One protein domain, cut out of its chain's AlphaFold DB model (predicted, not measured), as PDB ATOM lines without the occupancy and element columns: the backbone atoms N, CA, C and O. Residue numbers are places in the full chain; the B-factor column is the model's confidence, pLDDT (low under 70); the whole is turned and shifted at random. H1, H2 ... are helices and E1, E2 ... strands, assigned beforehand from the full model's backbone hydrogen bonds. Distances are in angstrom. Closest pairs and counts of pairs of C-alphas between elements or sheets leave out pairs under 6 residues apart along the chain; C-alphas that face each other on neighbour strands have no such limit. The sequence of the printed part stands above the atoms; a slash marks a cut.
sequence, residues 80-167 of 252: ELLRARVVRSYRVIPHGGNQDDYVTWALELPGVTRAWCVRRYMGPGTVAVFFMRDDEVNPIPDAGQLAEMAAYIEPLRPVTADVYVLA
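Overview. This is residues 80 to 167 of the 252 residues of a protein of Pseudomonas syringae pv. actinidiae (UniProt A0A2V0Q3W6). H2 and H3 cover one face of the mixed sheet E1 E2 E3 as two layers, and H1 lies past H2. The 88 printed residues include, in order, H1 H2 E1 E2 H3 E3; the class is mixed. The whole is compact, radius of gyration of the C-alphas 12.7 A, spans 36 by 32 by 19 A.

Along the chain. H1 is residues 80 to 91, C-alpha 80 at (64.258, -18.727, 11.339). H2 is 99 to 108, E1 114 to 119, E2 126 to 132, 20.5 A long, H3 143 to 153. E3 is 162 to 166, C-alpha 166 at (46.679, -25.289, 30.067).

Arrangement. E1 and E2 are an antiparallel hairpin; parallel E2 and E3, with H3 between, form a strand-helix-strand unit, crossover right-handed. N 116 and O 130, N 129 and O 164, each 2.8 A apart, are within hydrogen-bond range, as is every helix O i to N i+4 pair. H2 touches H3, closest C-alphas Trp 105 and Ile 153, 6.6 A. H1 and H2 are close but not clearly touching, C-alphas 85 and 108 7.9 A apart.

Size, cuts and confidence. The printed part has no cut or long link; no printed residue is under 70.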
ATOM      1  N   GLU A  80      65.539 -18.426  11.984       86.81
ATOM      2  CA  GLU A  80      64.258 -18.727  11.339       86.81
ATOM      3  C   GLU A  80      63.063 -18.480  12.269       86.81
ATOM      4  O   GLU A  80      62.072 -17.890  11.832       86.81
ATOM      5  N   LEU A  81      63.172 -18.825  13.558       84.00
ATOM      6  CA  LEU A  81      62.148 -18.498  14.559       84.00
ATOM      7  C   LEU A  81      62.022 -16.982  14.750       84.00
ATOM      8  O   LEU A  81      60.917 -16.435  14.680       84.00
ATOM      9  N   LEU A  82      63.158 -16.281  14.852       86.75
ATOM     10  CA  LEU A  82      63.181 -14.820  14.918       86.75
ATOM     11  C   LEU A  82      62.498 -14.196  13.689       86.75
ATOM     12  O   LEU A  82      61.666 -13.295  13.822       86.75
ATOM     13  N   ARG A  83      62.813 -14.686  12.483       88.94
ATOM     14  CA  ARG A  83      62.180 -14.230  11.236       88.94
ATOM     15  C   ARG A  83      60.672 -14.456  11.270       88.94
ATOM     16  O   ARG A  83      59.929 -13.551  10.889       88.94
ATOM     17  N   ALA A  84      60.217 -15.624  11.723       86.44
ATOM     18  CA  ALA A  84      58.796 -15.929  11.838       86.44
ATOM     19  C   ALA A  84      58.081 -14.946  12.780       86.44
ATOM     20  O   ALA A  84      57.033 -14.412  12.404       86.44
ATOM     21  N   ARG A  85      58.678 -14.617  13.938       85.25
ATOM     22  CA  ARG A  85      58.133 -13.616  14.874       85.25
ATOM     23  C   ARG A  85      58.020 -12.232  14.232       85.25
ATOM     24  O   ARG A  85      56.958 -11.615  14.307       85.25
ATOM     25  N   VAL A  86      59.066 -11.774  13.538       88.00
ATOM     26  CA  VAL A  86      59.054 -10.473  12.842       88.00
ATOM     27  C   VAL A  86      57.997 -10.440  11.737       88.00
ATOM     28  O   VAL A  86      57.222  -9.495  11.644       88.00
ATOM     29  N   VAL A  87      57.902 -11.474  10.897       88.75
ATOM     30  CA  VAL A  87      56.866 -11.529   9.849       88.75
ATOM     31  C   VAL A  87      55.467 -11.501  10.466       88.75
ATOM     32  O   VAL A  87      54.569 -10.835   9.941       88.75
ATOM     33  N   ARG A  88      55.276 -12.197  11.591       86.94
ATOM     34  CA  ARG A  88      53.996 -12.242  12.293       86.94
ATOM     35  C   ARG A  88      53.589 -10.871  12.832       86.94
ATOM     36  O   ARG A  88      52.428 -10.516  12.657       86.94
ATOM     37  N   SER A  89      54.512 -10.080  13.387       84.75
ATOM     38  CA  SER A  89      54.193  -8.738  13.904       84.75
ATOM     39  C   SER A  89      53.714  -7.763  12.820       84.75
ATOM     40  O   SER A  89      52.983  -6.827  13.123       84.75
ATOM     41  N   TYR A  90      54.091  -7.974  11.553       85.19
ATOM     42  CA  TYR A  90      53.566  -7.190  10.427       85.19
ATOM     43  C   TYR A  90      52.219  -7.698   9.899       85.19
ATOM     44  O   TYR A  90      51.451  -6.921   9.336       85.19
ATOM     45  N   ARG A  91      51.936  -9.002  10.027       84.94
ATOM     46  CA  ARG A  91      50.701  -9.623   9.513       84.94
ATOM     47  C   ARG A  91      49.542  -9.558  10.500       84.94
ATOM     48  O   ARG A  91      48.396  -9.434  10.076       84.94
ATOM     49  N   VAL A  92      49.838  -9.679  11.788       84.56
ATOM     50  CA  VAL A  92      48.857  -9.712  12.869       84.56
ATOM     51  C   VAL A  92      48.955  -8.396  13.621       84.56
ATOM     52  O   VAL A  92      49.908  -8.163  14.361       84.56
ATOM     53  N   ILE A  93      47.974  -7.525  13.405       84.69
ATOM     54  CA  ILE A  93      47.871  -6.262  14.135       84.69
ATOM     55  C   ILE A  93      47.242  -6.562  15.502       84.69
ATOM     56  O   ILE A  93      46.172  -7.180  15.528       84.69
ATOM     57  N   PRO A  94      47.862  -6.141  16.620       83.75
ATOM     58  CA  PRO A  94      47.298  -6.382  17.938       83.75
ATOM     59  C   PRO A  94      45.962  -5.665  18.141       83.75
ATOM     60  O   PRO A  94      45.834  -4.483  17.811       83.75
ATOM     61  N   HIS A  95      44.978  -6.356  18.719       85.31
ATOM     62  CA  HIS A  95      43.653  -5.786  19.017       85.31
ATOM     63  C   HIS A  95      43.346  -5.727  20.521       85.31
ATOM     64  O   HIS A  95      42.216  -5.430  20.909       85.31
ATOM     65  N   GLY A  96      44.352  -5.971  21.364       82.00
ATOM     66  CA  GLY A  96      44.249  -5.848  22.814       82.00
ATOM     67  C   GLY A  96      43.364  -6.917  23.450       82.00
ATOM     68  O   GLY A  96      42.578  -6.586  24.327       82.00
ATOM     69  N   GLY A  97      43.456  -8.171  22.999       85.62
ATOM     70  CA  GLY A  97      42.783  -9.330  23.591       85.62
ATOM     71  C   GLY A  97      41.923 -10.152  22.630       85.62
ATOM     72  O   GLY A  97      40.992 -10.830  23.076       85.62
ATOM     73  N   ASN A  98      42.179 -10.092  21.320       90.19
ATOM     74  CA  ASN A  98      41.578 -11.030  20.372       90.19
ATOM     75  C   ASN A  98      42.285 -12.406  20.430       90.19
ATOM     76  O   ASN A  98      43.263 -12.592  21.147       90.19
ATOM     77  N   GLN A  99      41.785 -13.394  19.683       92.69
ATOM     78  CA  GLN A  99      42.345 -14.755  19.692       92.69
ATOM     79  C   GLN A  99      43.820 -14.797  19.258       92.69
ATOM     80  O   GLN A  99      44.608 -15.542  19.840       92.69
ATOM     81  N   ASP A 100      44.189 -13.989  18.264       93.31
ATOM     82  CA  ASP A 100      45.553 -13.938  17.752       93.31
ATOM     83  C   ASP A 100      46.508 -13.274  18.743       93.31
ATOM     84  O   ASP A 100      47.670 -13.665  18.791       93.31
ATOM     85  N   ASP A 101      46.041 -12.323  19.556       94.12
ATOM     86  CA  ASP A 101      46.838 -11.650  20.583       94.12
ATOM     87  C   ASP A 101      47.363 -12.664  21.603       94.12
ATOM     88  O   ASP A 101      48.571 -12.763  21.787       94.12
ATOM     89  N   TYR A 102      46.492 -13.517  22.150       96.00
ATOM     90  CA  TYR A 102      46.906 -14.574  23.081       96.00
ATOM     91  C   TYR A 102      47.901 -15.559  22.466       96.00
ATOM     92  O   TYR A 102      48.856 -15.964  23.124       96.00
ATOM     93  N   VAL A 103      47.699 -15.935  21.198       95.69
ATOM     94  CA  VAL A 103      48.652 -16.793  20.478       95.69
ATOM     95  C   VAL A 103      49.981 -16.063  20.263       95.69
ATOM     96  O   VAL A 103      51.030 -16.691  20.350       95.69
ATOM     97  N   THR A 104      49.959 -14.748  20.014       93.88
ATOM     98  CA  THR A 104      51.173 -13.916  19.904       93.88
ATOM     99  C   THR A 104      51.961 -13.965  21.196       93.88
ATOM    100  O   THR A 104      53.119 -14.361  21.176       93.88
ATOM    101  N   TRP A 105      51.307 -13.614  22.302       94.81
ATOM    102  CA  TRP A 105      51.931 -13.524  23.616       94.81
ATOM    103  C   TRP A 105      52.502 -14.873  24.041       94.81
ATOM    104  O   TRP A 105      53.616 -14.950  24.543       94.81
ATOM    105  N   ALA A 106      51.786 -15.965  23.764       96.06
ATOM    106  CA  ALA A 106      52.301 -17.293  24.053       96.06
ATOM    107  C   ALA A 106      53.568 -17.635  23.247       96.06
ATOM    108  O   ALA A 106      54.508 -18.193  23.801       96.06
ATOM    109  N   LEU A 107      53.621 -17.281  21.960       93.44
ATOM    110  CA  LEU A 107      54.790 -17.529  21.103       93.44
ATOM    111  C   LEU A 107      55.974 -16.590  21.386       93.44
ATOM    112  O   LEU A 107      57.071 -16.821  20.884       93.44
ATOM    113  N   GLU A 108      55.768 -15.516  22.146       91.38
ATOM    114  CA  GLU A 108      56.848 -14.635  22.598       91.38
ATOM    115  C   GLU A 108      57.648 -15.250  23.749       91.38
ATOM    116  O   GLU A 108      58.805 -14.870  23.949       91.38
ATOM    117  N   LEU A 109      57.075 -16.223  24.471       91.38
ATOM    118  CA  LEU A 109      57.798 -16.924  25.519       91.38
ATOM    119  C   LEU A 109      58.831 -17.902  24.939       91.38
ATOM    120  O   LEU A 109      58.494 -18.754  24.109       91.38
ATOM    121  N   PRO A 110      60.093 -17.829  25.398       86.38
ATOM    122  CA  PRO A 110      61.156 -18.681  24.889       86.38
ATOM    123  C   PRO A 110      60.860 -20.183  25.013       86.38
ATOM    124  O   PRO A 110      60.463 -20.680  26.070       86.38
ATOM    125  N   GLY A 111      61.089 -20.913  23.919       87.62
ATOM    126  CA  GLY A 111      60.887 -22.363  23.801       87.62
ATOM    127  C   GLY A 111      59.448 -22.806  23.517       87.62
ATOM    128  O   GLY A 111      59.208 -23.997  23.339       87.62
ATOM    129  N   VAL A 112      58.489 -21.880  23.418       92.56
ATOM    130  CA  VAL A 112      57.144 -22.193  22.921       92.56
ATOM    131  C   VAL A 112      57.175 -22.313  21.397       92.56
ATOM    132  O   VAL A 112      57.498 -21.359  20.694       92.56
ATOM    133  N   THR A 113      56.812 -23.484  20.875       90.31
ATOM    134  CA  THR A 113      56.846 -23.782  19.431       90.31
ATOM    135  C   THR A 113      55.486 -23.595  18.766       90.31
ATOM    136  O   THR A 113      55.396 -23.190  17.607       90.31
ATOM    137  N   ARG A 114      54.404 -23.889  19.497       92.19
ATOM    138  CA  ARG A 114      53.018 -23.786  19.026       92.19
ATOM    139  C   ARG A 114      52.116 -23.303  20.149       92.19
ATOM    140  O   ARG A 114      52.295 -23.702  21.297       92.19
ATOM    141  N   ALA A 115      51.117 -22.499  19.802       95.88
ATOM    142  CA  ALA A 115      50.107 -22.034  20.741       95.88
ATOM    143  C   ALA A 115      48.727 -21.920  20.085       95.88
ATOM    144  O   ALA A 115      48.604 -21.605  18.901       95.88
ATOM    145  N   TRP A 116      47.684 -22.136  20.882       96.94
ATOM    146  CA  TRP A 116      46.284 -22.039  20.486       96.94
ATOM    147  C   TRP A 116      45.502 -21.277  21.546       96.94
ATOM    148  O   TRP A 116      45.685 -21.480  22.744       96.94
ATOM    149  N   CYS A 117      44.571 -20.438  21.103       96.12
ATOM    150  CA  CYS A 117      43.629 -19.755  21.978       96.12
ATOM    151  C   CYS A 117      42.216 -20.291  21.726       96.12
ATOM    152  O   CYS A 117      41.711 -20.210  20.606       96.12
ATOM    153  N   VAL A 118      41.547 -20.782  22.769       95.50
ATOM    154  CA  VAL A 118      40.164 -21.272  22.737       95.50
ATOM    155  C   VAL A 118      39.275 -20.310  23.522       95.50
ATOM    156  O   VAL A 118      39.420 -20.118  24.730       95.50
ATOM    157  N   ARG A 119      38.328 -19.681  22.824       93.75
ATOM    158  CA  ARG A 119      37.393 -18.718  23.420       93.75
ATOM    159  C   ARG A 119      36.266 -19.438  24.154       93.75
ATOM    160  O   ARG A 119      35.739 -20.426  23.655       93.75
ATOM    161  N   ARG A 120      35.824 -18.865  25.278       93.19
ATOM    162  CA  ARG A 120      34.692 -19.343  26.092       93.19
ATOM    163  C   ARG A 120      34.869 -20.771  26.617       93.19
ATOM    164  O   ARG A 120      33.884 -21.492  26.757       93.19
ATOM    165  N   TYR A 121      36.109 -21.174  26.892       94.50
ATOM    166  CA  TYR A 121      36.450 -22.554  27.242       94.50
ATOM    167  C   TYR A 121      35.715 -23.060  28.496       94.50
ATOM    168  O   TYR A 121      35.207 -24.176  28.494       94.50
ATOM    169  N   MET A 122      35.574 -22.209  29.518       93.62
ATOM    170  CA  MET A 122      34.796 -22.477  30.739       93.62
ATOM    171  C   MET A 122      33.505 -21.641  30.808       93.62
ATOM    172  O   MET A 122      32.943 -21.427  31.877       93.62
ATOM    173  N   GLY A 123      33.020 -21.154  29.662       94.38
ATOM    174  CA  GLY A 123      31.852 -20.274  29.566       94.38
ATOM    175  C   GLY A 123      32.192 -18.817  29.216       94.38
ATOM    176  O   GLY A 123      33.344 -18.490  28.916       94.38
ATOM    177  N   PRO A 124      31.189 -17.923  29.170       93.62
ATOM    178  CA  PRO A 124      31.380 -16.520  28.797       93.62
ATOM    179  C   PRO A 124      32.426 -15.811  29.670       93.62
ATOM    180  O   PRO A 124      32.470 -16.034  30.870       93.62
ATOM    181  N   GLY A 125      33.252 -14.954  29.064       91.31
ATOM    182  CA  GLY A 125      34.325 -14.225  29.761       91.31
ATOM    183  C   GLY A 125      35.649 -14.985  29.876       91.31
ATOM    184  O   GLY A 125      36.671 -14.371  30.155       91.31
ATOM    185  N   THR A 126      35.663 -16.287  29.579       95.69
ATOM    186  CA  THR A 126      36.867 -17.114  29.728       95.69
ATOM    187  C   THR A 126      37.638 -17.289  28.420       95.69
ATOM    188  O   THR A 126      37.053 -17.379  27.330       95.69
ATOM    189  N   VAL A 127      38.959 -17.374  28.529       96.06
ATOM    190  CA  VAL A 127      39.884 -17.681  27.433       96.06
ATOM    191  C   VAL A 127      40.840 -18.765  27.909       96.06
ATOM    192  O   VAL A 127      41.424 -18.631  28.976       96.06
ATOM    193  N   ALA A 128      41.010 -19.835  27.136       97.19
ATOM    194  CA  ALA A 128      42.049 -20.821  27.398       97.19
ATOM    195  C   ALA A 128      43.179 -20.690  26.378       97.19
ATOM    196  O   ALA A 128      42.928 -20.641  25.175       97.19
ATOM    197  N   VAL A 129      44.412 -20.652  26.865       97.94
ATOM    198  CA  VAL A 129      45.637 -20.662  26.074       97.94
ATOM    199  C   VAL A 129      46.314 -22.007  26.281       97.94
ATOM    200  O   VAL A 129      46.613 -22.401  27.408       97.94
ATOM    201  N   PHE A 130      46.537 -22.709  25.180       98.19
ATOM    202  CA  PHE A 130      47.249 -23.975  25.137       98.19
ATOM    203  C   PHE A 130      48.542 -23.795  24.364       98.19
ATOM    204  O   PHE A 130      48.559 -23.052  23.385       98.19
ATOM    205  N   PHE A 131      49.603 -24.493  24.754       97.19
ATOM    206  CA  PHE A 131      50.870 -24.423  24.038       97.19
ATOM    207  C   PHE A 131      51.671 -25.722  24.134       97.19
ATOM    208  O   PHE A 131      51.383 -26.578  24.972       97.19
ATOM    209  N   MET A 132      52.643 -25.866  23.236       94.75
ATOM    210  CA  MET A 132      53.603 -26.970  23.175       94.75
ATOM    211  C   MET A 132      55.027 -26.419  23.070       94.75
ATOM    212  O   MET A 132      55.232 -25.273  22.655       94.75
ATOM    213  N   ARG A 133      55.996 -27.256  23.444       92.44
ATOM    214  CA  ARG A 133      57.437 -26.985  23.393       92.44
ATOM    215  C   ARG A 133      58.131 -28.120  22.637       92.44
ATOM    216  O   ARG A 133      58.886 -28.894  23.205       92.44
ATOM    217  N   ASP A 134      57.788 -28.272  21.359       87.19
ATOM    218  CA  ASP A 134      58.088 -29.467  20.548       87.19
ATOM    219  C   ASP A 134      59.591 -29.783  20.404       87.19
ATOM    220  O   ASP A 134      59.945 -30.927  20.130       87.19
ATOM    221  N   ASP A 135      60.465 -28.795  20.621       83.25
ATOM    222  CA  ASP A 135      61.927 -28.954  20.576       83.25
ATOM    223  C   ASP A 135      62.522 -29.514  21.888       83.25
ATOM    224  O   ASP A 135      63.722 -29.790  21.969       83.25
ATOM    225  N   GLU A 136      61.706 -29.684  22.933       84.94
ATOM    226  CA  GLU A 136      62.107 -30.276  24.212       84.94
ATOM    227  C   GLU A 136      61.872 -31.794  24.241       84.94
ATOM    228  O   GLU A 136      61.007 -32.336  23.556       84.94
ATOM    229  N   VAL A 137      62.623 -32.502  25.096       81.19
ATOM    230  CA  VAL A 137      62.490 -33.964  25.270       81.19
ATOM    231  C   VAL A 137      61.067 -34.354  25.678       81.19
ATOM    232  O   VAL A 137      60.539 -35.363  25.211       81.19
ATOM    233  N   ASN A 138      60.454 -33.557  26.555       86.25
ATOM    234  CA  ASN A 138      59.034 -33.642  26.843       86.25
ATOM    235  C   ASN A 138      58.358 -32.377  26.302       86.25
ATOM    236  O   ASN A 138      58.494 -31.322  26.914       86.25
ATOM    237  N   PRO A 139      57.617 -32.472  25.190       89.12
ATOM    238  CA  PRO A 139      57.057 -31.294  24.543       89.12
ATOM    239  C   PRO A 139      55.787 -30.768  25.226       89.12
ATOM    240  O   PRO A 139      55.264 -29.717  24.847       89.12
ATOM    241  N   ILE A 140      55.257 -31.508  26.207       93.06
ATOM    242  CA  ILE A 140      54.080 -31.123  26.987       93.06
ATOM    243  C   ILE A 140      54.538 -30.209  28.124       93.06
ATOM    244  O   ILE A 140      55.361 -30.650  28.930       93.06
ATOM    245  N   PRO A 141      53.979 -28.991  28.245       94.19
ATOM    246  CA  PRO A 141      54.439 -28.066  29.258       94.19
ATOM    247  C   PRO A 141      54.145 -28.558  30.675       94.19
ATOM    248  O   PRO A 141      53.045 -29.040  30.969       94.19
ATOM    249  N   ASP A 142      55.134 -28.414  31.553       92.44
ATOM    250  CA  ASP A 142      55.009 -28.747  32.969       92.44
ATOM    251  C   ASP A 142      54.351 -27.621  33.789       92.44
ATOM    252  O   ASP A 142      54.040 -26.537  33.294       92.44
ATOM    253  N   ALA A 143      54.116 -27.875  35.079       93.06
ATOM    254  CA  ALA A 143      53.446 -26.916  35.955       93.06
ATOM    255  C   ALA A 143      54.201 -25.579  36.106       93.06
ATOM    256  O   ALA A 143      53.557 -24.541  36.269       93.06
ATOM    257  N   GLY A 144      55.537 -25.592  36.049       92.38
ATOM    258  CA  GLY A 144      56.356 -24.383  36.126       92.38
ATOM    259  C   GLY A 144      56.219 -23.542  34.861       92.38
ATOM    260  O   GLY A 144      55.941 -22.348  34.942       92.38
ATOM    261  N   GLN A 145      56.293 -24.187  33.698       93.81
ATOM    262  CA  GLN A 145      56.124 -23.543  32.393       93.81
ATOM    263  C   GLN A 145      54.702 -22.980  32.211       93.81
ATOM    264  O   GLN A 145      54.520 -21.887  31.670       93.81
ATOM    265  N   LEU A 146      53.676 -23.686  32.701       96.94
ATOM    266  CA  LEU A 146      52.299 -23.176  32.724       96.94
ATOM    267  C   LEU A 146      52.172 -21.921  33.605       96.94
ATOM    268  O   LEU A 146      51.483 -20.973  33.223       96.94
ATOM    269  N   ALA A 147      52.834 -21.900  34.766       96.38
ATOM    270  CA  ALA A 147      52.819 -20.755  35.674       96.38
ATOM    271  C   ALA A 147      53.572 -19.543  35.099       96.38
ATOM    272  O   ALA A 147      53.090 -18.417  35.223       96.38
ATOM    273  N   GLU A 148      54.706 -19.766  34.432       95.56
ATOM    274  CA  GLU A 148      55.465 -18.727  33.728       95.56
ATOM    275  C   GLU A 148      54.618 -18.066  32.632       95.56
ATOM    276  O   GLU A 148      54.478 -16.842  32.592       95.56
ATOM    277  N   MET A 149      53.968 -18.881  31.799       97.50
ATOM    278  CA  MET A 149      53.045 -18.414  30.765       97.50
ATOM    279  C   MET A 149      51.857 -17.638  31.339       97.50
ATOM    280  O   MET A 149      51.500 -16.578  30.822       97.50
ATOM    281  N   ALA A 150      51.260 -18.124  32.428       97.31
ATOM    282  CA  ALA A 150      50.176 -17.410  33.098       97.31
ATOM    283  C   ALA A 150      50.637 -16.039  33.615       97.31
ATOM    284  O   ALA A 150      49.966 -15.039  33.370       97.31
ATOM    285  N   ALA A 151      51.803 -15.975  34.265       97.06
ATOM    286  CA  ALA A 151      52.373 -14.728  34.769       97.06
ATOM    287  C   ALA A 151      52.710 -13.734  33.644       97.06
ATOM    288  O   ALA A 151      52.550 -12.529  33.829       97.06
ATOM    289  N   TYR A 152      53.138 -14.231  32.479       96.69
ATOM    290  CA  TYR A 152      53.436 -13.405  31.311       96.69
ATOM    291  C   TYR A 152      52.182 -12.789  30.675       96.69
ATOM    292  O   TYR A 152      52.176 -11.606  30.336       96.69
ATOM    293  N   ILE A 153      51.104 -13.570  30.533       96.31
ATOM    294  CA  ILE A 153      49.857 -13.108  29.898       96.31
ATOM    295  C   ILE A 153      49.031 -12.209  30.831       96.31
ATOM    296  O   ILE A 153      48.325 -11.316  30.358       96.31
ATOM    297  N   GLU A 154      49.113 -12.410  32.147       95.62
ATOM    298  CA  GLU A 154      48.312 -11.688  33.142       95.62
ATOM    299  C   GLU A 154      48.337 -10.147  33.018       95.62
ATOM    300  O   GLU A 154      47.266  -9.542  33.055       95.62
ATOM    301  N   PRO A 155      49.482  -9.464  32.829       95.31
ATOM    302  CA  PRO A 155      49.486  -8.012  32.632       95.31
ATOM    303  C   PRO A 155      48.993  -7.560  31.243       95.31
ATOM    304  O   PRO A 155      48.731  -6.372  31.059       95.31
ATOM    305  N   LEU A 156      48.892  -8.467  30.264       94.12
ATOM    306  CA  LEU A 156      48.537  -8.164  28.869       94.12
ATOM    307  C   LEU A 156      47.043  -8.344  28.582       94.12
ATOM    308  O   LEU A 156      46.492  -7.685  27.694       94.12
ATOM    309  N   ARG A 157      46.383  -9.254  29.304       93.19
ATOM    310  CA  ARG A 157      44.978  -9.591  29.061       93.19
ATOM    311  C   ARG A 157      44.046  -8.396  29.329       93.19
ATOM    312  O   ARG A 157      44.294  -7.586  30.224       93.19
ATOM    313  N   PRO A 158      42.901  -8.311  28.630       93.69
ATOM    314  CA  PRO A 158      41.817  -7.416  29.012       93.69
ATOM    315  C   PRO A 158      41.364  -7.658  30.451       93.69
ATOM    316  O   PRO A 158      41.226  -8.803  30.881       93.69
ATOM    317  N   VAL A 159      41.000  -6.580  31.146       90.69
ATOM    318  CA  VAL A 159      40.529  -6.615  32.546       90.69
ATOM    319  C   VAL A 159      39.374  -7.604  32.756       90.69
ATOM    320  O   VAL A 159      39.263  -8.207  33.818       90.69
ATOM    321  N   THR A 160      38.518  -7.785  31.748       90.38
ATOM    322  CA  THR A 160      37.320  -8.635  31.810       90.38
ATOM    323  C   THR A 160      37.542 -10.085  31.375       90.38
ATOM    324  O   THR A 160      36.588 -10.860  31.403       90.38
ATOM    325  N   ALA A 161      38.741 -10.448  30.912       93.50
ATOM    326  CA  ALA A 161      39.031 -11.794  30.434       93.50
ATOM    327  C   ALA A 161      39.620 -12.651  31.557       93.50
ATOM    328  O   ALA A 161      40.690 -12.327  32.065       93.50
ATOM    329  N   ASP A 162      38.972 -13.767  31.884       95.50
ATOM    330  CA  ASP A 162      39.530 -14.784  32.777       95.50
ATOM    331  C   ASP A 162      40.347 -15.781  31.950       95.50
ATOM    332  O   ASP A 162      39.796 -16.560  31.161       95.50
ATOM    333  N   VAL A 163      41.674 -15.724  32.089       96.75
ATOM    334  CA  VAL A 163      42.609 -16.498  31.263       96.75
ATOM    335  C   VAL A 163      43.060 -17.760  31.991       96.75
ATOM    336  O   VAL A 163      43.524 -17.714  33.125       96.75
ATOM    337  N   TYR A 164      42.968 -18.892  31.299       97.06
ATOM    338  CA  TYR A 164      43.458 -20.190  31.743       97.06
ATOM    339  C   TYR A 164      44.599 -20.628  30.841       97.06
ATOM    340  O   TYR A 164      44.426 -20.721  29.630       97.06
ATOM    341  N   VAL A 165      45.744 -20.949  31.423       97.94
ATOM    342  CA  VAL A 165      46.873 -21.515  30.688       97.94
ATOM    343  C   VAL A 165      46.938 -23.009  30.979       97.94
ATOM    344  O   VAL A 165      47.000 -23.405  32.142       97.94
ATOM    345  N   LEU A 166      46.866 -23.842  29.939       97.62
ATOM    346  CA  LEU A 166      46.679 -25.289  30.067       97.62
ATOM    347  C   LEU A 166      47.559 -26.068  29.083       97.62
ATOM    348  O   LEU A 166      47.794 -25.639  27.958       97.62
ATOM    349  N   ALA A 167      47.982 -27.268  29.478       96.62
ATOM    350  CA  ALA A 167      48.619 -28.211  28.565       96.62
ATOM    351  C   ALA A 167      47.559 -28.925  27.696       96.62
ATOM    352  O   ALA A 167      46.500 -29.302  28.217       96.62
TER     353      ALA A 167